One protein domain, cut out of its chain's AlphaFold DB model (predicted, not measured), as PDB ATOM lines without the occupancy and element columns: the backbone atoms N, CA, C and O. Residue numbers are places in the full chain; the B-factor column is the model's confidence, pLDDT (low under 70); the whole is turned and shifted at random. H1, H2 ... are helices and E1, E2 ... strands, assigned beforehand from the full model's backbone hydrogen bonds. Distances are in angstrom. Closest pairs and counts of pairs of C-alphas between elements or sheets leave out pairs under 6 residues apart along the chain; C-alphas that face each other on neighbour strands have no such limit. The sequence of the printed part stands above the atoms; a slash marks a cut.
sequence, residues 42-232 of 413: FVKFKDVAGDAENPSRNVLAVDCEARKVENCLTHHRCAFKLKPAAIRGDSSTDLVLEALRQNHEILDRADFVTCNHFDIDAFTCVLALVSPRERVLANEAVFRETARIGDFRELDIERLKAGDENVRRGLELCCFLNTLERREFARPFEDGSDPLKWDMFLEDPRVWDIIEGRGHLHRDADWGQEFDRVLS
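What this domain is: This is residues 42 to 232 of the 413 residues of an uncharacterized protein of Hondaea fermentalgiana (UniProt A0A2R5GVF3). A small parallel sheet of two strands, E1 and E2, stands at one end of a core of three helices side by side, H2, H3 and H5, with H3 next to the sheet. On the other side of this core the long helix H7 crosses H5, and H9 and H10 pack on H7. The printed part has 191 residues, with ten named helices and two named strands in the order H1 E1 H2 E2 H3 H4 H5 H6 H7 H8 H9 H10, and its class is mostly helix. It is compact, with a radius of gyration of the C-alphas of 16.5 A, and spans 51 by 37 by 29 A.

Where its parts are: E1 is residues 59 to 62, 9.6 A from first to last C-alpha, and E2 is residues 112 to 114, 6.9 A. C-alpha 59 is at (17.165, 7.626, -27.102). H1, residues 45 to 49, comes before E1. H2, residues 92 to 102, is 15.4 A long; H3, residues 120 to 129, 14.4 A; and H5, residues 140 to 150, 15.2 A. H4, residues 133 to 138, lies between H3 and H5 along the chain. H6 is residues 157 to 161. H7, residues 165 to 184, is the longest helix at 28.0 A; it begins at C-alpha 165, at (-10.923, 2.865, -45.520). H8, residues 194 to 203, is 14.8 A long; H9, residues 205 to 211, 10.3 A; and H10, residues 224 to 232, 12.1 A, ending at C-alpha 232, at (-23.706, -3.368, -33.318).

How they stand to each other: E1 and E2 are parallel, at 35 degrees, and N 60 and O 112 are within hydrogen-bond range at 2.9 A, as are N 114 and O 60 at 3.0 A. E1, H2 and E2 form a strand-helix-strand unit, two parallel neighbour strands with a helix between, and its crossover is right-handed. Residues 61 to 62 of E1 also pair, parallel, with residues 72 to 73. The closest C-alphas of E2 and H1 are those of Thr 114 and Phe 45, 5.6 A apart; those of E2 and H3 are Val 113 and Val 126, 6.7 A. H2, H3 and H5 form a bundle, three helices side by side. H3 touches H2, closest at C-alphas 125 and 93, 4.6 A, at a shallow tilt of 22 degrees, the same way. H3 touches H5, closest at C-alphas 121 and 147, 4.8 A, at a shallow tilt of 24 degrees, opposite ways. H4 touches H2 about perpendicular, at 76 degrees, closest at C-alphas 133 and 100, 7.1 A. H7 is the hub, touching four helices. Its residues 166 to 174 touch H5 at a steep tilt of 49 degrees, closest at C-alphas 170 and 146, 4.1 A. Its residues 169 to 173 touch H9, closest at C-alphas 169 and 211, 6.1 A, at a shallow tilt of 33 degrees, only just short of steep. Its residues 171 to 179 touch H10 at a steep tilt of 59 degrees, closest at C-alphas 175 and 226, 5.8 A. H6 and H7 only just touch, and only at the corner, with 3 pairs of C-alphas within 8 A, the closest those of Leu 160 and Val 167, 5.8 A. H8 touches no helix but is near H3 and H7. In the helices other than H8 every O i to N i+4 pair is within hydrogen-bond range; in H8 it is 3 of 6.

The domain as a whole: The two C-alphas farthest apart are those of Glu 53 and Ala 162, 53.7 A. The printed part has no cut. The links from E1 to H2 and from H9 to H10 are long. Mean pLDDT of the printed part is 88.3; residues 49 to 57, 66 to 70, 79 to 85 and 192 are under 70.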
ATOM      1  N   PHE A  42      13.766  -0.258 -31.069       92.19
ATOM      2  CA  PHE A  42      13.061  -0.196 -29.795       92.19
ATOM      3  C   PHE A  42      13.940  -0.758 -28.671       92.19
ATOM      4  O   PHE A  42      14.603  -1.783 -28.841       92.19
ATOM      5  N   VAL A  43      13.946  -0.075 -27.527       88.88
ATOM      6  CA  VAL A  43      14.580  -0.528 -26.283       88.88
ATOM      7  C   VAL A  43      13.601  -0.366 -25.128       88.88
ATOM      8  O   VAL A  43      12.875   0.630 -25.035       88.88
ATOM      9  N   LYS A  44      13.576  -1.344 -24.220       85.81
ATOM     10  CA  LYS A  44      12.625  -1.360 -23.103       85.81
ATOM     11  C   LYS A  44      12.962  -0.232 -22.129       85.81
ATOM     12  O   LYS A  44      14.124  -0.024 -21.791       85.81
ATOM     13  N   PHE A  45      11.940   0.462 -21.628       82.19
ATOM     14  CA  PHE A  45      12.135   1.650 -20.790       82.19
ATOM     15  C   PHE A  45      13.001   1.393 -19.560       82.19
ATOM     16  O   PHE A  45      13.874   2.189 -19.249       82.19
ATOM     17  N   LYS A  46      12.836   0.251 -18.886       78.19
ATOM     18  CA  LYS A  46      13.659  -0.117 -17.720       78.19
ATOM     19  C   LYS A  46      15.160  -0.230 -18.031       78.19
ATOM     20  O   LYS A  46      15.972   0.054 -17.157       78.19
ATOM     21  N   ASP A  47      15.516  -0.587 -19.267       76.75
ATOM     22  CA  ASP A  47      16.908  -0.775 -19.694       76.75
ATOM     23  C   ASP A  47      17.611   0.573 -19.941       76.75
ATOM     24  O   ASP A  47      18.840   0.642 -20.008       76.75
ATOM     25  N   VAL A  48      16.831   1.655 -20.052       74.56
ATOM     26  CA  VAL A  48      17.317   3.032 -20.228       74.56
ATOM     27  C   VAL A  48      17.018   3.935 -19.026       74.56
ATOM     28  O   VAL A  48      17.768   4.867 -18.767       74.56
ATOM     29  N   ALA A  49      15.974   3.644 -18.244       61.66
ATOM     30  CA  ALA A  49      15.550   4.421 -17.077       61.66
ATOM     31  C   ALA A  49      16.323   4.082 -15.787       61.66
ATOM     32  O   ALA A  49      16.235   4.834 -14.816       61.66
ATOM     33  N   GLY A  50      17.064   2.965 -15.761       50.44
ATOM     34  CA  GLY A  50      17.913   2.556 -14.634       50.44
ATOM     35  C   GLY A  50      19.245   3.313 -14.518       50.44
ATOM     36  O   GLY A  50      19.834   3.326 -13.442       50.44
ATOM     37  N   ASP A  51      19.689   3.991 -15.579       44.91
ATOM     38  CA  ASP A  51      20.916   4.803 -15.613       44.91
ATOM     39  C   ASP A  51      20.593   6.277 -15.275       44.91
ATOM     40  O   ASP A  51      20.859   7.191 -16.053       44.91
ATOM     41  N   ALA A  52      20.012   6.542 -14.096       42.47
ATOM     42  CA  ALA A  52      19.754   7.916 -13.625       42.47
ATOM     43  C   ALA A  52      21.035   8.782 -13.528       42.47
ATOM     44  O   ALA A  52      20.948  10.006 -13.439       42.47
ATOM     45  N   GLU A  53      22.214   8.153 -13.580       40.28
ATOM     46  CA  GLU A  53      23.529   8.799 -13.624       40.28
ATOM     47  C   GLU A  53      24.117   8.938 -15.044       40.28
ATOM     48  O   GLU A  53      25.186   9.528 -15.194       40.28
ATOM     49  N   ASN A  54      23.453   8.441 -16.100       42.88
ATOM     50  CA  ASN A  54      23.982   8.519 -17.464       42.88
ATOM     51  C   ASN A  54      22.918   8.879 -18.527       42.88
ATOM     52  O   ASN A  54      22.496   8.025 -19.311       42.88
ATOM     53  N   PRO A  55      22.520  10.162 -18.627       47.03
ATOM     54  CA  PRO A  55      21.563  10.659 -19.622       47.03
ATOM     55  C   PRO A  55      22.094  10.650 -21.074       47.03
ATOM     56  O   PRO A  55      21.449  11.184 -21.971       47.03
ATOM     57  N   SER A  56      23.260  10.053 -21.349       47.00
ATOM     58  CA  SER A  56      23.970  10.175 -22.630       47.00
ATOM     59  C   SER A  56      23.604   9.131 -23.696       47.00
ATOM     60  O   SER A  56      24.357   8.963 -24.660       47.00
ATOM     61  N   ARG A  57      22.514   8.370 -23.549       55.53
ATOM     62  CA  ARG A  57      22.123   7.393 -24.576       55.53
ATOM     63  C   ARG A  57      21.146   8.028 -25.553       55.53
ATOM     64  O   ARG A  57      20.104   8.529 -25.159       55.53
ATOM     65  N   ASN A  58      21.538   7.963 -26.818       81.56
ATOM     66  CA  ASN A  58      20.868   8.356 -28.052       81.56
ATOM     67  C   ASN A  58      19.428   7.783 -28.163       81.56
ATOM     68  O   ASN A  58      19.173   6.910 -28.990       81.56
ATOM     69  N   VAL A  59      18.508   8.198 -27.286       85.38
ATOM     70  CA  VAL A  59      17.165   7.626 -27.102       85.38
ATOM     71  C   VAL A  59      16.116   8.727 -27.223       85.38
ATOM     72  O   VAL A  59      16.216   9.774 -26.583       85.38
ATOM     73  N   LEU A  60      15.081   8.458 -28.014       89.19
ATOM     74  CA  LEU A  60      13.864   9.252 -28.092       89.19
ATOM     75  C   LEU A  60      12.780   8.563 -27.262       89.19
ATOM     76  O   LEU A  60      12.378   7.440 -27.570       89.19
ATOM     77  N   ALA A  61      12.304   9.226 -26.211       89.38
ATOM     78  CA  ALA A  61      11.122   8.770 -25.492       89.38
ATOM     79  C   ALA A  61       9.864   9.208 -26.246       89.38
ATOM     80  O   ALA A  61       9.701  10.389 -26.553       89.38
ATOM     81  N   VAL A  62       8.961   8.276 -26.514       91.81
ATOM     82  CA  VAL A  62       7.643   8.578 -27.074       91.81
ATOM     83  C   VAL A  62       6.572   8.171 -26.092       91.81
ATOM     84  O   VAL A  62       6.750   7.194 -25.372       91.81
ATOM     85  N   ASP A  63       5.511   8.967 -26.041       91.19
ATOM     86  CA  ASP A  63       4.345   8.707 -25.202       91.19
ATOM     87  C   ASP A  63       4.669   8.414 -23.724       91.19
ATOM     88  O   ASP A  63       4.038   7.621 -23.047       91.19
ATOM     89  N   CYS A  64       5.709   9.059 -23.195       83.75
ATOM     90  CA  CYS A  64       6.122   8.892 -21.806       83.75
ATOM     91  C   CYS A  64       5.551   9.996 -20.914       83.75
ATOM     92  O   CYS A  64       5.374  11.142 -21.340       83.75
ATOM     93  N   GLU A  65       5.426   9.701 -19.618       73.44
ATOM     94  CA  GLU A  65       5.262  10.741 -18.605       73.44
ATOM     95  C   GLU A  65       6.543  11.602 -18.546       73.44
ATOM     96  O   GLU A  65       7.606  11.165 -18.098       73.44
ATOM     97  N   ALA A  66       6.420  12.848 -19.006       55.91
ATOM     98  CA  ALA A  66       7.450  13.838 -19.352       55.91
ATOM     99  C   ALA A  66       8.534  14.201 -18.298       55.91
ATOM    100  O   ALA A  66       9.274  15.163 -18.478       55.91
ATOM    101  N   ARG A  67       8.662  13.510 -17.161       57.56
ATOM    102  CA  ARG A  67       9.482  14.002 -16.032       57.56
ATOM    103  C   ARG A  67      10.962  13.613 -16.062       57.56
ATOM    104  O   ARG A  67      11.692  14.074 -15.188       57.56
ATOM    105  N   LYS A  68      11.412  12.751 -16.984       57.06
ATOM    106  CA  LYS A  68      12.743  12.112 -16.874       57.06
ATOM    107  C   LYS A  68      13.578  12.015 -18.159       57.06
ATOM    108  O   LYS A  68      14.668  11.460 -18.091       57.06
ATOM    109  N   VAL A  69      13.114  12.525 -19.305       64.94
ATOM    110  CA  VAL A  69      13.843  12.393 -20.584       64.94
ATOM    111  C   VAL A  69      13.849  13.723 -21.339       64.94
ATOM    112  O   VAL A  69      12.790  14.303 -21.557       64.94
ATOM    113  N   GLU A  70      15.035  14.206 -21.727       68.25
ATOM    114  CA  GLU A  70      15.212  15.493 -22.428       68.25
ATOM    115  C   GLU A  70      14.694  15.465 -23.876       68.25
ATOM    116  O   GLU A  70      14.148  16.456 -24.354       68.25
ATOM    117  N   ASN A  71      14.811  14.323 -24.565       80.94
ATOM    118  CA  ASN A  71      14.274  14.110 -25.910       80.94
ATOM    119  C   ASN A  71      12.965  13.316 -25.824       80.94
ATOM    120  O   ASN A  71      12.991  12.086 -25.722       80.94
ATOM    121  N   CYS A  72      11.826  14.012 -25.855       86.06
ATOM    122  CA  CYS A  72      10.521  13.372 -25.731       86.06
ATOM    123  C   CYS A  72       9.464  13.942 -26.689       86.06
ATOM    124  O   CYS A  72       9.287  15.156 -26.772       86.06
ATOM    125  N   LEU A  73       8.738  13.058 -27.379       91.00
ATOM    126  CA  LEU A  73       7.519  13.381 -28.128       91.00
ATOM    127  C   LEU A  73       6.333  12.723 -27.422       91.00
ATOM    128  O   LEU A  73       6.126  11.518 -27.530       91.00
ATOM    129  N   THR A  74       5.585  13.510 -26.654       90.06
ATOM    130  CA  THR A  74       4.460  13.015 -25.854       90.06
ATOM    131  C   THR A  74       3.351  14.048 -25.785       90.06
ATOM    132  O   THR A  74       3.633  15.229 -25.583       90.06
ATOM    133  N   HIS A  75       2.097  13.637 -25.943       90.00
ATOM    134  CA  HIS A  75       0.938  14.528 -25.838       90.00
ATOM    135  C   HIS A  75       0.479  14.773 -24.382       90.00
ATOM    136  O   HIS A  75      -0.419  15.580 -24.131       90.00
ATOM    137  N   HIS A  76       1.148  14.144 -23.409       86.50
ATOM    138  CA  HIS A  76       0.828  14.233 -21.984       86.50
ATOM    139  C   HIS A  76       0.837  15.675 -21.458       86.50
ATOM    140  O   HIS A  76       1.614  16.534 -21.881       86.50
ATOM    141  N   ARG A  77      -0.018  15.948 -20.468       83.25
ATOM    142  CA  ARG A  77      -0.152  17.288 -19.884       83.25
ATOM    143  C   ARG A  77       1.141  17.763 -19.223       83.25
ATOM    144  O   ARG A  77       1.781  17.036 -18.468       83.25
ATOM    145  N   CYS A  78       1.456  19.040 -19.425       72.06
ATOM    146  CA  CYS A  78       2.697  19.720 -19.047       72.06
ATOM    147  C   CYS A  78       3.930  19.328 -19.884       72.06
ATOM    148  O   CYS A  78       5.038  19.749 -19.539       72.06
ATOM    149  N   ALA A  79       3.766  18.577 -20.979       68.88
ATOM    150  CA  ALA A  79       4.860  18.234 -21.885       68.88
ATOM    151  C   ALA A  79       5.197  19.344 -22.893       68.88
ATOM    152  O   ALA A  79       6.227  19.256 -23.557       68.88
ATOM    153  N   PHE A  80       4.399  20.415 -22.993       59.06
ATOM    154  CA  PHE A  80       4.642  21.531 -23.923       59.06
ATOM    155  C   PHE A  80       6.051  22.143 -23.839       59.06
ATOM    156  O   PHE A  80       6.560  22.634 -24.840       59.06
ATOM    157  N   LYS A  81       6.708  22.097 -22.669       60.47
ATOM    158  CA  LYS A  81       8.091  22.586 -22.503       60.47
ATOM    159  C   LYS A  81       9.140  21.700 -23.184       60.47
ATOM    160  O   LYS A  81      10.264  22.150 -23.367       60.47
ATOM    161  N   LEU A  82       8.783  20.460 -23.512       62.75
ATOM    162  CA  LEU A  82       9.652  19.471 -24.152       62.75
ATOM    163  C   LEU A  82       9.411  19.373 -25.664       62.75
ATOM    164  O   LEU A  82      10.259  18.856 -26.387       62.75
ATOM    165  N   LYS A  83       8.272  19.879 -26.153       66.00
ATOM    166  CA  LYS A  83       7.905  19.838 -27.572       66.00
ATOM    167  C   LYS A  83       8.576  20.990 -28.330       66.00
ATOM    168  O   LYS A  83       8.415  22.149 -27.939       66.00
ATOM    169  N   PRO A  84       9.267  20.730 -29.453       69.44
ATOM    170  CA  PRO A  84       9.643  21.792 -30.380       69.44
ATOM    171  C   PRO A  84       8.383  22.523 -30.863       69.44
ATOM    172  O   PRO A  84       7.437  21.879 -31.306       69.44
ATOM    173  N   ALA A  85       8.365  23.860 -30.829       68.62
ATOM    174  CA  ALA A  85       7.173  24.659 -31.161       68.62
ATOM    175  C   ALA A  85       6.597  24.403 -32.575       68.62
ATOM    176  O   ALA A  85       5.438  24.731 -32.843       68.62
ATOM    177  N   ALA A  86       7.411  23.832 -33.469       78.56
ATOM    178  CA  ALA A  86       7.051  23.464 -34.834       78.56
ATOM    179  C   ALA A  86       6.309  22.117 -34.953       78.56
ATOM    180  O   ALA A  86       5.716  21.864 -35.999       78.56
ATOM    181  N   ILE A  87       6.326  21.264 -33.923       86.00
ATOM    182  CA  ILE A  87       5.663  19.952 -33.927       86.00
ATOM    183  C   ILE A  87       4.375  20.058 -33.112       86.00
ATOM    184  O   ILE A  87       4.400  20.402 -31.930       86.00
ATOM    185  N   ARG A  88       3.242  19.768 -33.753       87.38
ATOM    186  CA  ARG A  88       1.910  19.818 -33.140       87.38
ATOM    187  C   ARG A  88       1.113  18.579 -33.514       87.38
ATOM    188  O   ARG A  88       1.285  18.043 -34.604       87.38
ATOM    189  N   GLY A  89       0.254  18.153 -32.601       91.38
ATOM    190  CA  GLY A  89      -0.514  16.922 -32.702       91.38
ATOM    191  C   GLY A  89      -1.352  16.725 -31.448       91.38
ATOM    192  O   GLY A  89      -0.999  17.269 -30.397       91.38
ATOM    193  N   ASP A  90      -2.456  15.996 -31.572       92.88
ATOM    194  CA  ASP A  90      -3.328  15.689 -30.438       92.88
ATOM    195  C   ASP A  90      -2.844  14.450 -29.688       92.88
ATOM    196  O   ASP A  90      -2.895  14.434 -28.462       92.88
ATOM    197  N   SER A  91      -2.320  13.459 -30.417       95.31
ATOM    198  CA  SER A  91      -1.694  12.248 -29.874       95.31
ATOM    199  C   SER A  91      -0.165  12.297 -29.945       95.31
ATOM    200  O   SER A  91       0.432  13.115 -30.655       95.31
ATOM    201  N   SER A  92       0.507  11.394 -29.231       95.44
ATOM    202  CA  SER A  92       1.952  11.194 -29.368       95.44
ATOM    203  C   SER A  92       2.281  10.710 -30.782       95.44
ATOM    204  O   SER A  92       3.285  11.145 -31.359       95.44
ATOM    205  N   THR A  93       1.404   9.900 -31.387       97.81
ATOM    206  CA  THR A  93       1.562   9.436 -32.771       97.81
ATOM    207  C   THR A  93       1.535  10.610 -33.738       97.81
ATOM    208  O   THR A  93       2.392  10.690 -34.617       97.81
ATOM    209  N   ASP A  94       0.632  11.575 -33.554       96.62
ATOM    210  CA  ASP A  94       0.590  12.774 -34.392       96.62
ATOM    211  C   ASP A  94       1.905  13.559 -34.333       96.62
ATOM    212  O   ASP A  94       2.390  14.024 -35.367       96.62
ATOM    213  N   LEU A  95       2.498  13.686 -33.140       95.25
ATOM    214  CA  LEU A  95       3.782  14.364 -32.946       95.25
ATOM    215  C   LEU A  95       4.924  13.620 -33.652       95.25
ATOM    216  O   LEU A  95       5.775  14.250 -34.282       95.25
ATOM    217  N   VAL A  96       4.939  12.287 -33.571       96.56
ATOM    218  CA  VAL A  96       5.917  11.434 -34.263       96.56
ATOM    219  C   VAL A  96       5.773  11.548 -35.779       96.56
ATOM    220  O   VAL A  96       6.769  11.760 -36.472       96.56
ATOM    221  N   LEU A  97       4.551  11.453 -36.303       97.69
ATOM    222  CA  LEU A  97       4.276  11.578 -37.734       97.69
ATOM    223  C   LEU A  97       4.655  12.963 -38.251       97.69
ATOM    224  O   LEU A  97       5.264  13.074 -39.312       97.69
ATOM    225  N   GLU A  98       4.375  14.016 -37.486       95.94
ATOM    226  CA  GLU A  98       4.759  15.372 -37.861       95.94
ATOM    227  C   GLU A  98       6.285  15.556 -37.850       95.94
ATOM    228  O   GLU A  98       6.847  16.128 -38.787       95.94
ATOM    229  N   ALA A  99       6.987  14.993 -36.859       95.06
ATOM    230  CA  ALA A  99       8.449  14.959 -36.844       95.06
ATOM    231  C   ALA A  99       9.013  14.215 -38.069       95.06
ATOM    232  O   ALA A  99       9.940  14.704 -38.723       95.06
ATOM    233  N   LEU A 100       8.434  13.056 -38.410       95.50
ATOM    234  CA  LEU A 100       8.800  12.269 -39.589       95.50
ATOM    235  C   LEU A 100       8.538  13.058 -40.868       95.50
ATOM    236  O   LEU A 100       9.411  13.123 -41.724       95.50
ATOM    237  N   ARG A 101       7.383  13.707 -41.013       94.81
ATOM    238  CA  ARG A 101       7.028  14.504 -42.193       94.81
ATOM    239  C   ARG A 101       8.003  15.660 -42.401       94.81
ATOM    240  O   ARG A 101       8.485  15.864 -43.514       94.81
ATOM    241  N   GLN A 102       8.351  16.365 -41.326       93.75
ATOM    242  CA  GLN A 102       9.270  17.503 -41.359       93.75
ATOM    243  C   GLN A 102      10.751  17.110 -41.486       93.75
ATOM    244  O   GLN A 102      11.582  17.993 -41.686       93.75
ATOM    245  N   ASN A 103      11.105  15.821 -41.372       91.75
ATOM    246  CA  ASN A 103      12.494  15.400 -41.142       91.75
ATOM    247  C   ASN A 103      13.121  16.180 -39.972       91.75
ATOM    248  O   ASN A 103      14.196  16.768 -40.101       91.75
ATOM    249  N   HIS A 104      12.383  16.274 -38.868       92.00
ATOM    250  CA  HIS A 104      12.758  17.136 -37.760       92.00
ATOM    251  C   HIS A 104      14.033  16.624 -37.076       92.00
ATOM    252  O   HIS A 104      14.157  15.432 -36.801       92.00
ATOM    253  N   GLU A 105      14.942  17.533 -36.714       89.38
ATOM    254  CA  GLU A 105      16.259  17.213 -36.127       89.38
ATOM    255  C   GLU A 105      16.188  16.394 -34.828       89.38
ATOM    256  O   GLU A 105      17.152  15.738 -34.452       89.38
ATOM    257  N   ILE A 106      15.041  16.399 -34.141       87.50
ATOM    258  CA  ILE A 106      14.810  15.573 -32.944       87.50
ATOM    259  C   ILE A 106      14.955  14.078 -33.248       87.50
ATOM    260  O   ILE A 106      15.355  13.308 -32.379       87.50
ATOM    261  N   LEU A 107      14.668  13.674 -34.488       90.25
ATOM    262  CA  LEU A 107      14.831  12.302 -34.938       90.25
ATOM    263  C   LEU A 107      16.310  11.942 -35.092       90.25
ATOM    264  O   LEU A 107      16.673  10.812 -34.794       90.25
ATOM    265  N   ASP A 108      17.168  12.883 -35.480       86.94
ATOM    266  CA  ASP A 108      18.604  12.640 -35.691       86.94
ATOM    267  C   ASP A 108      19.387  12.553 -34.365       86.94
ATOM    268  O   ASP A 108      20.546  12.141 -34.336       86.94
ATOM    269  N   ARG A 109      18.753  12.933 -33.247       84.38
ATOM    270  CA  ARG A 109      19.321  12.906 -31.886       84.38
ATOM    271  C   ARG A 109      19.109  11.578 -31.151       84.38
ATOM    272  O   ARG A 109      19.339  11.528 -29.941       84.38
ATOM    273  N   ALA A 110      18.587  10.556 -31.834       85.69
ATOM    274  CA  ALA A 110      18.282   9.259 -31.237       85.69
ATOM    275  C   ALA A 110      18.458   8.096 -32.227       85.69
ATOM    276  O   ALA A 110      17.812   8.082 -33.270       85.69
ATOM    277  N   ASP A 111      19.218   7.063 -31.862       86.44
ATOM    278  CA  ASP A 111      19.246   5.771 -32.579       86.44
ATOM    279  C   ASP A 111      18.149   4.824 -32.069       86.44
ATOM    280  O   ASP A 111      17.712   3.898 -32.760       86.44
ATOM    281  N   PHE A 112      17.714   5.044 -30.829       89.50
ATOM    282  CA  PHE A 112      16.796   4.176 -30.111       89.50
ATOM    283  C   PHE A 112      15.492   4.897 -29.785       89.50
ATOM    284  O   PHE A 112      15.462   6.117 -29.623       89.50
ATOM    285  N   VAL A 113      14.415   4.132 -29.649       92.19
ATOM    286  CA  VAL A 113      13.110   4.626 -29.193       92.19
ATOM    287  C   VAL A 113      12.639   3.820 -27.991       92.19
ATOM    288  O   VAL A 113      12.901   2.621 -27.900       92.19
ATOM    289  N   THR A 114      11.961   4.474 -27.052       90.38
ATOM    290  CA  THR A 114      11.410   3.823 -25.859       90.38
ATOM    291  C   THR A 114      10.061   4.418 -25.457       90.38
ATOM    292  O   THR A 114       9.796   5.583 -25.751       90.38
ATOM    293  N   CYS A 115       9.248   3.634 -24.745       89.94
ATOM    294  CA  CYS A 115       8.014   4.062 -24.086       89.94
ATOM    295  C   CYS A 115       7.870   3.345 -22.728       89.94
ATOM    296  O   CYS A 115       8.290   2.191 -22.594       89.94
ATOM    297  N   ASN A 116       7.330   4.025 -21.710       86.38
ATOM    298  CA  ASN A 116       7.235   3.528 -20.331       86.38
ATOM    299  C   ASN A 116       5.981   2.689 -20.027       86.38
ATOM    300  O   ASN A 116       5.887   2.155 -18.922       86.38
ATOM    301  N   HIS A 117       5.051   2.573 -20.969       89.19
ATOM    302  CA  HIS A 117       3.848   1.749 -20.867       89.19
ATOM    303  C   HIS A 117       3.447   1.223 -22.248       89.19
ATOM    304  O   HIS A 117       4.045   1.615 -23.247       89.19
ATOM    305  N   PHE A 118       2.495   0.293 -22.300       91.75
ATOM    306  CA  PHE A 118       1.934  -0.208 -23.552       91.75
ATOM    307  C   PHE A 118       0.452   0.162 -23.647       91.75
ATOM    308  O   PHE A 118      -0.356  -0.304 -22.844       91.75
ATOM    309  N   ASP A 119       0.112   0.962 -24.648       93.31
ATOM    310  CA  ASP A 119      -1.241   1.172 -25.153       93.31
ATOM    311  C   ASP A 119      -1.190   1.395 -26.675       93.31
ATOM    312  O   ASP A 119      -0.140   1.229 -27.308       93.31
ATOM    313  N   ILE A 120      -2.330   1.725 -27.284       96.25
ATOM    314  CA  ILE A 120      -2.419   1.865 -28.736       96.25
ATOM    315  C   ILE A 120      -1.633   3.087 -29.242       96.25
ATOM    316  O   ILE A 120      -0.976   2.956 -30.275       96.25
ATOM    317  N   ASP A 121      -1.635   4.240 -28.565       96.69
ATOM    318  CA  ASP A 121      -0.870   5.410 -29.037       96.69
ATOM    319  C   ASP A 121       0.634   5.161 -28.899       96.69
ATOM    320  O   ASP A 121       1.379   5.323 -29.872       96.69
ATOM    321  N   ALA A 122       1.077   4.645 -27.750       95.50
ATOM    322  CA  ALA A 122       2.451   4.214 -27.527       95.50
ATOM    323  C   ALA A 122       2.914   3.219 -28.600       95.50
ATOM    324  O   ALA A 122       3.990   3.387 -29.192       95.50
ATOM    325  N   PHE A 123       2.114   2.183 -28.875       97.56
ATOM    326  CA  PHE A 123       2.430   1.184 -29.894       97.56
ATOM    327  C   PHE A 123       2.582   1.821 -31.275       97.56
ATOM    328  O   PHE A 123       3.576   1.583 -31.966       97.56
ATOM    329  N   THR A 124       1.631   2.669 -31.654       98.00
ATOM    330  CA  THR A 124       1.575   3.292 -32.979       98.00
ATOM    331  C   THR A 124       2.739   4.277 -33.184       98.00
ATOM    332  O   THR A 124       3.363   4.278 -34.251       98.00
ATOM    333  N   CYS A 125       3.138   5.013 -32.137       96.38
ATOM    334  CA  CYS A 125       4.351   5.839 -32.104       96.38
ATOM    335  C   CYS A 125       5.623   5.031 -32.363       96.38
ATOM    336  O   CYS A 125       6.454   5.393 -33.203       96.38
ATOM    337  N   VAL A 126       5.813   3.956 -31.593       97.25
ATOM    338  CA  VAL A 126       7.018   3.127 -31.679       97.25
ATOM    339  C   VAL A 126       7.070   2.451 -33.040       97.25
ATOM    340  O   VAL A 126       8.103   2.544 -33.700       97.25
ATOM    341  N   LEU A 127       5.962   1.857 -33.497       98.19
ATOM    342  CA  LEU A 127       5.857   1.233 -34.814       98.19
ATOM    343  C   LEU A 127       6.266   2.206 -35.926       98.19
ATOM    344  O   LEU A 127       7.039   1.826 -36.804       98.19
ATOM    345  N   ALA A 128       5.820   3.465 -35.865       98.00
ATOM    346  CA  ALA A 128       6.185   4.499 -36.835       98.00
ATOM    347  C   ALA A 128       7.699   4.796 -36.864       98.00
ATOM    348  O   ALA A 128       8.258   5.072 -37.924       98.00
ATOM    349  N   LEU A 129       8.382   4.731 -35.718       97.00
ATOM    350  CA  LEU A 129       9.815   5.027 -35.611       97.00
ATOM    351  C   LEU A 129      10.718   3.823 -35.900       97.00
ATOM    352  O   LEU A 129      11.856   4.010 -36.342       97.00
ATOM    353  N   VAL A 130      10.230   2.604 -35.659       96.38
ATOM    354  CA  VAL A 130      10.948   1.348 -35.950       96.38
ATOM    355  C   VAL A 130      10.590   0.752 -37.311       96.38
ATOM    356  O   VAL A 130      10.938  -0.391 -37.599       96.38
ATOM    357  N   SER A 131       9.952   1.534 -38.179       96.19
ATOM    358  CA  SER A 131       9.596   1.113 -39.531       96.19
ATOM    359  C   SER A 131      10.181   2.038 -40.599       96.19
ATOM    360  O   SER A 131      10.486   3.198 -40.309       96.19
ATOM    361  N   PRO A 132      10.334   1.556 -41.848       95.88
ATOM    362  CA  PRO A 132      10.718   2.392 -42.982       95.88
ATOM    363  C   PRO A 132       9.838   3.639 -43.090       95.88
ATOM    364  O   PRO A 132       8.611   3.538 -43.198       95.88
ATOM    365  N   ARG A 133      10.457   4.824 -43.075       95.38
ATOM    366  CA  ARG A 133       9.743   6.112 -43.051       95.38
ATOM    367  C   ARG A 133       8.762   6.248 -44.209       95.38
ATOM    368  O   ARG A 133       7.651   6.728 -44.009       95.38
ATOM    369  N   GLU A 134       9.162   5.839 -45.409       95.56
ATOM    370  CA  GLU A 134       8.307   5.937 -46.596       95.56
ATOM    371  C   GLU A 134       7.036   5.094 -46.442       95.56
ATOM    372  O   GLU A 134       5.947   5.552 -46.782       95.56
ATOM    373  N   ARG A 135       7.153   3.901 -45.844       97.00
ATOM    374  CA  ARG A 135       6.023   2.999 -45.581       97.00
ATOM    375  C   ARG A 135       5.044   3.584 -44.565       97.00
ATOM    376  O   ARG A 135       3.831   3.462 -44.738       97.00
ATOM    377  N   VAL A 136       5.572   4.230 -43.526       98.06
ATOM    378  CA  VAL A 136       4.775   4.908 -42.496       98.06
ATOM    379  C   VAL A 136       4.042   6.104 -43.094       98.06
ATOM    380  O   VAL A 136       2.826   6.192 -42.963       98.06
ATOM    381  N   LEU A 137       4.743   6.982 -43.820       97.44
ATOM    382  CA  LEU A 137       4.135   8.165 -44.437       97.44
ATOM    383  C   LEU A 137       3.114   7.802 -45.528       97.44
ATOM    384  O   LEU A 137       2.108   8.490 -45.676       97.44
ATOM    385  N   ALA A 138       3.306   6.691 -46.247       98.12
ATOM    386  CA  ALA A 138       2.312   6.176 -47.192       98.12
ATOM    387  C   ALA A 138       0.999   5.732 -46.516       98.12
ATOM    388  O   ALA A 138      -0.041   5.691 -47.170       98.12
ATOM    389  N   ASN A 139       1.037   5.424 -45.217       98.56
ATOM    390  CA  ASN A 139      -0.115   4.999 -44.422       98.56
ATOM    391  C   ASN A 139      -0.429   5.975 -43.276       98.56
ATOM    392  O   ASN A 139      -1.122   5.604 -42.331       98.56
ATOM    393  N   GLU A 140       0.041   7.225 -43.361       98.44
ATOM    394  CA  GLU A 140      -0.037   8.211 -42.273       98.44
ATOM    395  C   GLU A 140      -1.462   8.361 -41.720       98.44
ATOM    396  O   GLU A 140      -1.665   8.359 -40.509       98.44
ATOM    397  N   ALA A 141      -2.463   8.422 -42.604       98.50
ATOM    398  CA  ALA A 141      -3.863   8.548 -42.211       98.50
ATOM    399  C   ALA A 141      -4.340   7.379 -41.333       98.50
ATOM    400  O   ALA A 141      -5.072   7.605 -40.376       98.50
ATOM    401  N   VAL A 142      -3.897   6.147 -41.606       98.75
ATOM    402  CA  VAL A 142      -4.248   4.975 -40.786       98.75
ATOM    403  C   VAL A 142      -3.606   5.079 -39.407       98.75
ATOM    404  O   VAL A 142      -4.281   4.831 -38.419       98.75
ATOM    405  N   PHE A 143      -2.339   5.501 -39.313       98.75
ATOM    406  CA  PHE A 143      -1.675   5.706 -38.018       98.75
ATOM    407  C   PHE A 143      -2.414   6.749 -37.165       98.75
ATOM    408  O   PHE A 143      -2.631   6.522 -35.976       98.75
ATOM    409  N   ARG A 144      -2.861   7.857 -37.773       98.31
ATOM    410  CA  ARG A 144      -3.639   8.895 -37.074       98.31
ATOM    411  C   ARG A 144      -4.999   8.386 -36.605       98.31
ATOM    412  O   ARG A 144      -5.365   8.623 -35.458       98.31
ATOM    413  N   GLU A 145      -5.736   7.662 -37.453       98.50
ATOM    414  CA  GLU A 145      -7.020   7.073 -37.045       98.50
ATOM    415  C   GLU A 145      -6.835   6.016 -35.950       98.50
ATOM    416  O   GLU A 145      -7.598   6.016 -34.992       98.50
ATOM    417  N   THR A 146      -5.804   5.167 -36.028       98.69
ATOM    418  CA  THR A 146      -5.485   4.184 -34.978       98.69
ATOM    419  C   THR A 146      -5.203   4.864 -33.643       98.69
ATOM    420  O   THR A 146      -5.780   4.466 -32.639       98.69
ATOM    421  N   ALA A 147      -4.366   5.906 -33.610       97.88
ATOM    422  CA  ALA A 147      -4.083   6.629 -32.371       97.88
ATOM    423  C   ALA A 147      -5.344   7.315 -31.819       97.88
ATOM    424  O   ALA A 147      -5.653   7.208 -30.634       97.88
ATOM    425  N   ARG A 148      -6.132   7.954 -32.693       97.00
ATOM    426  CA  ARG A 148      -7.371   8.637 -32.306       97.00
ATOM    427  C   ARG A 148      -8.428   7.679 -31.745       97.00
ATOM    428  O   ARG A 148      -9.043   7.960 -30.716       97.00
ATOM    429  N   ILE A 149      -8.634   6.542 -32.406       97.88
ATOM    430  CA  ILE A 149      -9.574   5.506 -31.967       97.88
ATOM    431  C   ILE A 149      -9.029   4.793 -30.730       97.88
ATOM    432  O   ILE A 149      -9.773   4.553 -29.795       97.88
ATOM    433  N   GLY A 150      -7.746   4.457 -30.692       95.88
ATOM    434  CA  GLY A 150      -7.164   3.689 -29.601       95.88
ATOM    435  C   GLY A 150      -7.152   4.443 -28.279       95.88
ATOM    436  O   GLY A 150      -7.660   3.939 -27.276       95.88
ATOM    437  N   ASP A 151      -6.621   5.661 -28.303       92.88
ATOM    438  CA  ASP A 151      -6.293   6.430 -27.104       92.88
ATOM    439  C   ASP A 151      -7.452   7.336 -26.661       92.88
ATOM    440  O   ASP A 151      -7.946   7.258 -25.532       92.88
ATOM    441  N   PHE A 152      -8.019   8.114 -27.594       94.62
ATOM    442  CA  PHE A 152      -9.184   8.967 -27.304       94.62
ATOM    443  C   PHE A 152     -10.523   8.229 -27.366       94.62
ATOM    444  O   PHE A 152     -11.547   8.787 -26.943       94.62
ATOM    445  N   ARG A 153     -10.533   6.987 -27.879       95.75
ATOM    446  CA  ARG A 153     -11.752   6.198 -28.145       95.75
ATOM    447  C   ARG A 153     -12.691   6.896 -29.135       95.75
ATOM    448  O   ARG A 153     -13.888   6.630 -29.154       95.75
ATOM    449  N   GLU A 154     -12.140   7.774 -29.974       95.00
ATOM    450  CA  GLU A 154     -12.880   8.601 -30.929       95.00
ATOM    451  C   GLU A 154     -12.993   7.921 -32.287       95.00
ATOM    452  O   GLU A 154     -12.218   8.176 -33.210       95.00
ATOM    453  N   LEU A 155     -14.009   7.075 -32.430       97.62
ATOM    454  CA  LEU A 155     -14.414   6.569 -33.735       97.62
ATOM    455  C   LEU A 155     -15.270   7.609 -34.466       97.62
ATOM    456  O   LEU A 155     -16.266   8.086 -33.923       97.62
ATOM    457  N   ASP A 156     -14.948   7.921 -35.721       97.38
ATOM    458  CA  ASP A 156     -15.870   8.641 -36.610       97.38
ATOM    459  C   ASP A 156     -16.736   7.634 -37.371       97.38
ATOM    460  O   ASP A 156     -16.384   7.144 -38.448       97.38
ATOM    461  N   ILE A 157     -17.867   7.281 -36.758       96.44
ATOM    462  CA  ILE A 157     -18.792   6.290 -37.306       96.44
ATOM    463  C   ILE A 157     -19.418   6.742 -38.628       96.44
ATOM    464  O   ILE A 157     -19.727   5.901 -39.469       96.44
ATOM    465  N   GLU A 158     -19.572   8.044 -38.857       96.69
ATOM    466  CA  GLU A 158     -20.173   8.555 -40.088       96.69
ATOM    467  C   GLU A 158     -19.207   8.424 -41.267       96.69
ATOM    468  O   GLU A 158     -19.601   7.923 -42.324       96.69
ATOM    469  N   ARG A 159     -17.918   8.735 -41.077       97.81
ATOM    470  CA  ARG A 159     -16.881   8.424 -42.077       97.81
ATOM    471  C   ARG A 159     -16.753   6.924 -42.318       97.81
ATOM    472  O   ARG A 159     -16.637   6.503 -43.469       97.81
ATOM    473  N   LEU A 160     -16.833   6.107 -41.266       97.62
ATOM    474  CA  LEU A 160     -16.798   4.652 -41.416       97.62
ATOM    475  C   LEU A 160     -17.980   4.134 -42.254       97.62
ATOM    476  O   LEU A 160     -17.778   3.349 -43.183       97.62
ATOM    477  N   LYS A 161     -19.204   4.605 -41.976       96.69
ATOM    478  CA  LYS A 161     -20.413   4.287 -42.760       96.69
ATOM    479  C   LYS A 161     -20.316   4.783 -44.202       96.69
ATOM    480  O   LYS A 161     -20.814   4.113 -45.104       96.69
ATOM    481  N   ALA A 162     -19.656   5.918 -44.425       97.81
ATOM    482  CA  ALA A 162     -19.384   6.458 -45.755       97.81
ATOM    483  C   ALA A 162     -18.307   5.674 -46.534       97.81
ATOM    484  O   ALA A 162     -18.052   5.990 -47.696       97.81
ATOM    485  N   GLY A 163     -17.697   4.646 -45.931       97.50
ATOM    486  CA  GLY A 163     -16.699   3.798 -46.582       97.50
ATOM    487  C   GLY A 163     -15.274   4.347 -46.517       97.50
ATOM    488  O   GLY A 163     -14.467   4.034 -47.388       97.50
ATOM    489  N   ASP A 164     -14.945   5.172 -45.519       98.44
ATOM    490  CA  ASP A 164     -13.570   5.627 -45.310       98.44
ATOM    491  C   ASP A 164     -12.671   4.470 -44.839       98.44
ATOM    492  O   ASP A 164     -12.699   4.040 -43.680       98.44
ATOM    493  N   GLU A 165     -11.842   3.978 -45.758       98.12
ATOM    494  CA  GLU A 165     -10.923   2.865 -45.520       98.12
ATOM    495  C   GLU A 165      -9.819   3.186 -44.498       98.12
ATOM    496  O   GLU A 165      -9.236   2.266 -43.931       98.12
ATOM    497  N   ASN A 166      -9.496   4.456 -44.224       98.50
ATOM    498  CA  ASN A 166      -8.525   4.785 -43.172       98.50
ATOM    499  C   ASN A 166      -9.137   4.594 -41.786       98.50
ATOM    500  O   ASN A 166      -8.510   3.979 -40.926       98.50
ATOM    501  N   VAL A 167     -10.374   5.064 -41.596       98.50
ATOM    502  CA  VAL A 167     -11.113   4.878 -40.336       98.50
ATOM    503  C   VAL A 167     -11.363   3.394 -40.095       98.50
ATOM    504  O   VAL A 167     -11.156   2.909 -38.984       98.50
ATOM    505  N   ARG A 168     -11.747   2.656 -41.147       98.38
ATOM    506  CA  ARG A 168     -11.919   1.202 -41.073       98.38
ATOM    507  C   ARG A 168     -10.641   0.515 -40.614       98.38
ATOM    508  O   ARG A 168     -10.672  -0.146 -39.586       98.38
ATOM    509  N   ARG A 169      -9.525   0.703 -41.325       98.56
ATOM    510  CA  ARG A 169      -8.244   0.057 -40.990       98.56
ATOM    511  C   ARG A 169      -7.729   0.451 -39.605       98.56
ATOM    512  O   ARG A 169      -7.175  -0.392 -38.909       98.56
ATOM    513  N   GLY A 170      -7.952   1.698 -39.185       98.62
ATOM    514  CA  GLY A 170      -7.634   2.140 -37.827       98.62
ATOM    515  C   GLY A 170      -8.434   1.383 -36.764       98.62
ATOM    516  O   GLY A 170      -7.860   0.878 -35.800       98.62
ATOM    517  N   LEU A 171      -9.747   1.225 -36.974       98.62
ATOM    518  CA  LEU A 171     -10.606   0.433 -36.091       98.62
ATOM    519  C   LEU A 171     -10.220  -1.053 -36.096       98.62
ATOM    520  O   LEU A 171     -10.128  -1.649 -35.028       98.62
ATOM    521  N   GLU A 172      -9.958  -1.642 -37.268       98.44
ATOM    522  CA  GLU A 172      -9.500  -3.035 -37.395       98.44
ATOM    523  C   GLU A 172      -8.225  -3.279 -36.580       98.44
ATOM    524  O   GLU A 172      -8.150  -4.257 -35.836       98.44
ATOM    525  N   LEU A 173      -7.247  -2.369 -36.664       98.50
ATOM    526  CA  LEU A 173      -6.004  -2.482 -35.905       98.50
ATOM    527  C   LEU A 173      -6.257  -2.354 -34.400       98.50
ATOM    528  O   LEU A 173      -5.737  -3.161 -33.635       98.50
ATOM    529  N   CYS A 174      -7.097  -1.412 -33.967       98.38
ATOM    530  CA  CYS A 174      -7.467  -1.282 -32.555       98.38
ATOM    531  C   CYS A 174      -8.139  -2.557 -32.016       98.38
ATOM    532  O   CYS A 174      -7.753  -3.059 -30.963       98.38
ATOM    533  N   CYS A 175      -9.105  -3.120 -32.751       98.06
ATOM    534  CA  CYS A 175      -9.769  -4.375 -32.384       98.06
ATOM    535  C   CYS A 175      -8.787  -5.556 -32.351       98.06
ATOM    536  O   CYS A 175      -8.852  -6.390 -31.451       98.06
ATOM    537  N   PHE A 176      -7.847  -5.624 -33.298       97.81
ATOM    538  CA  PHE A 176      -6.794  -6.638 -33.300       97.81
ATOM    539  C   PHE A 176      -5.895  -6.551 -32.069       97.81
ATOM    540  O   PHE A 176      -5.704  -7.563 -31.390       97.81
ATOM    541  N   LEU A 177      -5.392  -5.355 -31.756       96.19
ATOM    542  CA  LEU A 177      -4.534  -5.136 -30.593       96.19
ATOM    543  C   LEU A 177      -5.275  -5.482 -29.295       96.19
ATOM    544  O   LEU A 177      -4.766  -6.283 -28.515       96.19
ATOM    545  N   ASN A 178      -6.501  -4.981 -29.103       94.81
ATOM    546  CA  ASN A 178      -7.300  -5.252 -27.902       94.81
ATOM    547  C   ASN A 178      -7.642  -6.737 -27.743       94.81
ATOM    548  O   ASN A 178      -7.541  -7.291 -26.644       94.81
ATOM    549  N   THR A 179      -8.067  -7.403 -28.822       94.44
ATOM    550  CA  THR A 179      -8.423  -8.823 -28.756       94.44
ATOM    551  C   THR A 179      -7.201  -9.680 -28.443       94.44
ATOM    552  O   THR A 179      -7.275 -10.532 -27.555       94.44
ATOM    553  N   LEU A 180      -6.075  -9.452 -29.126       93.44
ATOM    554  CA  LEU A 180      -4.866 -10.231 -28.882       93.44
ATOM    555  C   LEU A 180      -4.284  -9.934 -27.494       93.44
ATOM    556  O   LEU A 180      -3.887 -10.863 -26.796       93.44
ATOM    557  N   GLU A 181      -4.311  -8.675 -27.050       92.31
ATOM    558  CA  GLU A 181      -3.855  -8.308 -25.710       92.31
ATOM    559  C   GLU A 181      -4.659  -9.042 -24.626       92.31
ATOM    560  O   GLU A 181      -4.070  -9.689 -23.761       92.31
ATOM    561  N   ARG A 182      -5.998  -9.022 -24.709       90.12
ATOM    562  CA  ARG A 182      -6.873  -9.731 -23.757       90.12
ATOM    563  C   ARG A 182      -6.701 -11.247 -23.776       90.12
ATOM    564  O   ARG A 182      -7.001 -11.896 -22.776       90.12
ATOM    565  N   ARG A 183      -6.312 -11.821 -24.917       91.06
ATOM    566  CA  ARG A 183      -6.152 -13.270 -25.083       91.06
ATOM    567  C   ARG A 183      -4.830 -13.768 -24.508       91.06
ATOM    568  O   ARG A 183      -4.812 -14.819 -23.874       91.06
ATOM    569  N   GLU A 184      -3.752 -13.027 -24.745       89.62
ATOM    570  CA  GLU A 184      -2.387 -13.493 -24.481       89.62
ATOM    571  C   GLU A 184      -1.784 -12.920 -23.185       89.62
ATOM    572  O   GLU A 184      -0.808 -13.470 -22.671       89.62
ATOM    573  N   PHE A 185      -2.348 -11.841 -22.627       89.56
ATOM    574  CA  PHE A 185      -1.801 -11.155 -21.453       89.56
ATOM    575  C   PHE A 185      -2.848 -10.933 -20.359       89.56
ATOM    576  O   PHE A 185      -4.057 -10.955 -20.599       89.56
ATOM    577  N   ALA A 186      -2.379 -10.700 -19.129       82.75
ATOM    578  CA  ALA A 186      -3.259 -10.219 -18.071       82.75
ATOM    579  C   ALA A 186      -3.791  -8.822 -18.413       82.75
ATOM    580  O   ALA A 186      -3.227  -8.101 -19.246       82.75
ATOM    581  N   ARG A 187      -4.873  -8.412 -17.744       80.31
ATOM    582  CA  ARG A 187      -5.447  -7.096 -18.019       80.31
ATOM    583  C   ARG A 187      -4.445  -5.997 -17.653       80.31
ATOM    584  O   ARG A 187      -3.607  -6.189 -16.761       80.31
ATOM    585  N   PRO A 188      -4.547  -4.820 -18.294       76.00
ATOM    586  CA  PRO A 188      -3.714  -3.681 -17.944       76.00
ATOM    587  C   PRO A 188      -3.664  -3.460 -16.427       76.00
ATOM    588  O   PRO A 188      -4.686  -3.537 -15.740       76.00
ATOM    589  N   PHE A 189      -2.469  -3.159 -15.914       75.12
ATOM    590  CA  PHE A 189      -2.177  -2.921 -14.493       75.12
ATOM    591  C   PHE A 189      -2.169  -4.148 -13.559       75.12
ATOM    592  O   PHE A 189      -1.962  -3.950 -12.360       75.12
ATOM    593  N   GLU A 190      -2.367  -5.379 -14.047       75.19
ATOM    594  CA  GLU A 190      -2.392  -6.576 -13.184       75.19
ATOM    595  C   GLU A 190      -1.006  -7.216 -12.963       75.19
ATOM    596  O   GLU A 190      -0.704  -7.598 -11.833       75.19
ATOM    597  N   ASP A 191      -0.148  -7.314 -13.988       74.62
ATOM    598  CA  ASP A 191       1.085  -8.128 -13.914       74.62
ATOM    599  C   ASP A 191       2.366  -7.480 -14.481       74.62
ATOM    600  O   ASP A 191       3.454  -8.043 -14.344       74.62
ATOM    601  N   GLY A 192       2.272  -6.299 -15.102       69.38
ATOM    602  CA  GLY A 192       3.422  -5.629 -15.720       69.38
ATOM    603  C   GLY A 192       3.983  -6.351 -16.953       69.38
ATOM    604  O   GLY A 192       5.171  -6.206 -17.248       69.38
ATOM    605  N   SER A 193       3.154  -7.117 -17.669       73.00
ATOM    606  CA  SER A 193       3.496  -7.840 -18.905       73.00
ATOM    607  C   SER A 193       3.848  -6.954 -20.108       73.00
ATOM    608  O   SER A 193       4.305  -7.473 -21.127       73.00
ATOM    609  N   ASP A 194       3.724  -5.629 -19.992       75.94
ATOM    610  CA  ASP A 194       4.017  -4.652 -21.049       75.94
ATOM    611  C   ASP A 194       5.329  -4.913 -21.821       75.94
ATOM    612  O   ASP A 194       5.316  -4.825 -23.049       75.94
ATOM    613  N   PRO A 195       6.459  -5.310 -21.193       78.69
ATOM    614  CA  PRO A 195       7.689  -5.599 -21.927       78.69
ATOM    615  C   PRO A 195       7.611  -6.777 -22.907       78.69
ATOM    616  O   PRO A 195       8.472  -6.853 -23.780       78.69
ATOM    617  N   LEU A 196       6.674  -7.712 -22.725       83.25
ATOM    618  CA  LEU A 196       6.465  -8.860 -23.617       83.25
ATOM    619  C   LEU A 196       5.541  -8.502 -24.789       83.25
ATOM    620  O   LEU A 196       5.703  -9.045 -25.879       83.25
ATOM    621  N   LYS A 197       4.619  -7.551 -24.581       90.31
ATOM    622  CA  LYS A 197       3.698  -7.059 -25.617       90.31
ATOM    623  C   LYS A 197       4.462  -6.438 -26.786       90.31
ATOM    624  O   LYS A 197       4.143  -6.712 -27.937       90.31
ATOM    625  N   TRP A 198       5.509  -5.664 -26.490       91.06
ATOM    626  CA  TRP A 198       6.362  -5.031 -27.502       91.06
ATOM    627  C   TRP A 198       6.980  -6.029 -28.478       91.06
ATOM    628  O   TRP A 198       6.846  -5.849 -29.684       91.06
ATOM    629  N   ASP A 199       7.627  -7.072 -27.954       89.50
ATOM    630  CA  ASP A 199       8.304  -8.078 -28.775       89.50
ATOM    631  C   ASP A 199       7.277  -8.811 -29.659       89.50
ATOM    632  O   ASP A 199       7.501  -8.996 -30.850       89.50
ATOM    633  N   MET A 200       6.106  -9.143 -29.104       91.81
ATOM    634  CA  MET A 200       5.043  -9.822 -29.843       91.81
ATOM    635  C   MET A 200       4.446  -8.950 -30.959       91.81
ATOM    636  O   MET A 200       4.404  -9.375 -32.108       91.81
ATOM    637  N   PHE A 201       3.970  -7.742 -30.643       94.94
ATOM    638  CA  PHE A 201       3.221  -6.930 -31.606       94.94
ATOM    639  C   PHE A 201       4.107  -6.266 -32.665       94.94
ATOM    640  O   PHE A 201       3.660  -6.104 -33.799       94.94
ATOM    641  N   LEU A 202       5.347  -5.879 -32.341       94.75
ATOM    642  CA  LEU A 202       6.249  -5.275 -33.333       94.75
ATOM    643  C   LEU A 202       6.731  -6.288 -34.380       94.75
ATOM    644  O   LEU A 202       7.051  -5.893 -35.502       94.75
ATOM    645  N   GLU A 203       6.783  -7.574 -34.030       93.50
ATOM    646  CA  GLU A 203       7.190  -8.655 -34.935       93.50
ATOM    647  C   GLU A 203       6.004  -9.319 -35.656       93.50
ATOM    648  O   GLU A 203       6.214 -10.090 -36.595       93.50
ATOM    649  N   ASP A 204       4.761  -9.012 -35.267       95.06
ATOM    650  CA  ASP A 204       3.570  -9.631 -35.845       95.06
ATOM    651  C   ASP A 204       3.276  -9.092 -37.262       95.06
ATOM    652  O   ASP A 204       2.898  -7.924 -37.428       95.06
ATOM    653  N   PRO A 205       3.379  -9.924 -38.318       94.81
ATOM    654  CA  PRO A 205       3.146  -9.474 -39.689       94.81
ATOM    655  C   PRO A 205       1.701  -9.012 -39.932       94.81
ATOM    656  O   PRO A 205       1.465  -8.199 -40.832       94.81
ATOM    657  N   ARG A 206       0.740  -9.476 -39.121       96.31
ATOM    658  CA  ARG A 206      -0.683  -9.131 -39.257       96.31
ATOM    659  C   ARG A 206      -0.936  -7.646 -39.017       96.31
ATOM    660  O   ARG A 206      -1.835  -7.087 -39.639       96.31
ATOM    661  N   VAL A 207      -0.114  -6.987 -38.194       97.56
ATOM    662  CA  VAL A 207      -0.182  -5.532 -37.970       97.56
ATOM    663  C   VAL A 207      -0.048  -4.784 -39.295       97.56
ATOM    664  O   VAL A 207      -0.879  -3.942 -39.634       97.56
ATOM    665  N   TRP A 208       0.971  -5.125 -40.083       97.81
ATOM    666  CA  TRP A 208       1.196  -4.491 -41.378       97.81
ATOM    667  C   TRP A 208       0.185  -4.919 -42.434       97.81
ATOM    668  O   TRP A 208      -0.169  -4.103 -43.283       97.81
ATOM    669  N   ASP A 209      -0.314  -6.155 -42.377       97.75
ATOM    670  CA  ASP A 209      -1.426  -6.562 -43.234       97.75
ATOM    671  C   ASP A 209      -2.660  -5.689 -42.995       97.75
ATOM    672  O   ASP A 209      -3.246  -5.213 -43.962       97.75
ATOM    673  N   ILE A 210      -3.028  -5.403 -41.744       98.12
ATOM    674  CA  ILE A 210      -4.166  -4.526 -41.431       98.12
ATOM    675  C   ILE A 210      -3.908  -3.095 -41.922       98.12
ATOM    676  O   ILE A 210      -4.724  -2.547 -42.668       98.12
ATOM    677  N   ILE A 211      -2.749  -2.513 -41.588       98.38
ATOM    678  CA  ILE A 211      -2.384  -1.144 -42.001       98.38
ATOM    679  C   ILE A 211      -2.458  -0.988 -43.529       98.38
ATOM    680  O   ILE A 211      -2.977   0.008 -44.036       98.38
ATOM    681  N   GLU A 212      -2.013  -1.996 -44.278       97.88
ATOM    682  CA  GLU A 212      -1.978  -1.986 -45.745       97.88
ATOM    683  C   GLU A 212      -3.264  -2.514 -46.411       97.88
ATOM    684  O   GLU A 212      -3.280  -2.736 -47.622       97.88
ATOM    685  N   GLY A 213      -4.350  -2.714 -45.653       96.44
ATOM    686  CA  GLY A 213      -5.671  -3.080 -46.192       96.44
ATOM    687  C   GLY A 213      -5.869  -4.566 -46.509       96.44
ATOM    688  O   GLY A 213      -6.826  -4.953 -47.179       96.44
ATOM    689  N   ARG A 214      -4.988  -5.430 -46.008       96.75
ATOM    690  CA  ARG A 214      -5.097  -6.898 -46.048       96.75
ATOM    691  C   ARG A 214      -5.610  -7.495 -44.731       96.75
ATOM    692  O   ARG A 214      -5.589  -8.711 -44.568       96.75
ATOM    693  N   GLY A 215      -6.115  -6.667 -43.812       90.88
ATOM    694  CA  GLY A 215      -6.611  -7.097 -42.498       90.88
ATOM    695  C   GLY A 215      -7.720  -8.149 -42.558       90.88
ATOM    696  O   GLY A 215      -7.771  -9.041 -41.711       90.88
ATOM    697  N   HIS A 216      -8.557  -8.107 -43.600       90.50
ATOM    698  CA  HIS A 216      -9.638  -9.070 -43.838       90.50
ATOM    699  C   HIS A 216      -9.177 -10.539 -43.854       90.50
ATOM    700  O   HIS A 216      -9.975 -11.420 -43.548       90.50
ATOM    701  N   LEU A 217      -7.904 -10.809 -44.166       90.00
ATOM    702  CA  LEU A 217      -7.324 -12.158 -44.147       90.00
ATOM    703  C   LEU A 217      -7.284 -12.775 -42.740       90.00
ATOM    704  O   LEU A 217      -7.271 -13.996 -42.609       90.00
ATOM    705  N   HIS A 218      -7.287 -11.933 -41.705       90.50
ATOM    706  CA  HIS A 218      -7.123 -12.328 -40.300       90.50
ATOM    707  C   HIS A 218      -8.397 -12.125 -39.476       90.50
ATOM    708  O   HIS A 218      -8.458 -12.498 -38.305       90.50
ATOM    709  N   ARG A 219      -9.432 -11.535 -40.088       92.62
ATOM    710  CA  ARG A 219     -10.644 -11.068 -39.410       92.62
ATOM    711  C   ARG A 219     -11.280 -12.136 -38.531       92.62
ATOM    712  O   ARG A 219     -11.466 -11.911 -37.340       92.62
ATOM    713  N   ASP A 220     -11.615 -13.284 -39.107       87.56
ATOM    714  CA  ASP A 220     -12.415 -14.295 -38.410       87.56
ATOM    715  C   ASP A 220     -11.626 -15.030 -37.316       87.56
ATOM    716  O   ASP A 220     -12.221 -15.548 -36.373       87.56
ATOM    717  N   ALA A 221     -10.295 -15.063 -37.427       86.25
ATOM    718  CA  ALA A 221      -9.420 -15.716 -36.457       86.25
ATOM    719  C   ALA A 221      -9.104 -14.827 -35.245       86.25
ATOM    720  O   ALA A 221      -8.883 -15.343 -34.147       86.25
ATOM    721  N   ASP A 222      -9.070 -13.507 -35.442       87.44
ATOM    722  CA  ASP A 222      -8.548 -12.587 -34.440       87.44
ATOM    723  C   ASP A 222      -9.575 -11.549 -33.985       87.44
ATOM    724  O   ASP A 222      -9.991 -11.598 -32.837       87.44
ATOM    725  N   TRP A 223     -10.002 -10.618 -34.841       93.88
ATOM    726  CA  TRP A 223     -10.595  -9.345 -34.388       93.88
ATOM    727  C   TRP A 223     -12.038  -9.083 -34.841       93.88
ATOM    728  O   TRP A 223     -12.665  -8.118 -34.400       93.88
ATOM    729  N   GLY A 224     -12.591  -9.933 -35.709       97.19
ATOM    730  CA  GLY A 224     -13.895  -9.720 -36.342       97.19
ATOM    731  C   GLY A 224     -15.051  -9.604 -35.349       97.19
ATOM    732  O   GLY A 224     -15.931  -8.773 -35.543       97.19
ATOM    733  N   GLN A 225     -15.022 -10.374 -34.254       96.94
ATOM    734  CA  GLN A 225     -16.067 -10.318 -33.223       96.94
ATOM    735  C   GLN A 225     -16.090  -8.974 -32.489       96.94
ATOM    736  O   GLN A 225     -17.165  -8.438 -32.226       96.94
ATOM    737  N   GLU A 226     -14.919  -8.420 -32.165       97.00
ATOM    738  CA  GLU A 226     -14.835  -7.119 -31.503       97.00
ATOM    739  C   GLU A 226     -15.268  -5.994 -32.444       97.00
ATOM    740  O   GLU A 226     -16.057  -5.136 -32.052       97.00
ATOM    741  N   PHE A 227     -14.843  -6.050 -33.708       98.06
ATOM    742  CA  PHE A 227     -15.275  -5.102 -34.732       98.06
ATOM    743  C   PHE A 227     -16.801  -5.111 -34.917       98.06
ATOM    744  O   PHE A 227     -17.443  -4.059 -34.880       98.06
ATOM    745  N   ASP A 228     -17.404  -6.297 -35.039       98.12
ATOM    746  CA  ASP A 228     -18.856  -6.445 -35.180       98.12
ATOM    747  C   ASP A 228     -19.601  -5.944 -33.942       98.12
ATOM    748  O   ASP A 228     -20.654  -5.309 -34.064       98.12
ATOM    749  N   ARG A 229     -19.042  -6.169 -32.746       97.88
ATOM    750  CA  ARG A 229     -19.596  -5.631 -31.503       97.88
ATOM    751  C   ARG A 229     -19.604  -4.108 -31.514       97.88
ATOM    752  O   ARG A 229     -20.638  -3.532 -31.189       97.88
ATOM    753  N   VAL A 230     -18.507  -3.458 -31.916       98.31
ATOM    754  CA  VAL A 230     -18.444  -1.987 -32.008       98.31
ATOM    755  C   VAL A 230     -19.549  -1.455 -32.918       98.31
ATOM    756  O   VAL A 230     -20.269  -0.535 -32.527       98.31
ATOM    757  N   LEU A 231     -19.730  -2.048 -34.101       98.25
ATOM    758  CA  LEU A 231     -20.762  -1.615 -35.048       98.25
ATOM    759  C   LEU A 231     -22.183  -1.853 -34.528       98.25
ATOM    760  O   LEU A 231     -23.038  -0.973 -34.645       98.25
ATOM    761  N   SER A 232     -22.426  -3.024 -33.939       98.31
ATOM    762  CA  SER A 232     -23.706  -3.368 -33.318       98.31
ATOM    763  C   SER A 232     -24.057  -2.386 -32.201       98.31
ATOM    764  O   SER A 232     -25.182  -1.893 -32.127       98.31
TER     765      SER A 232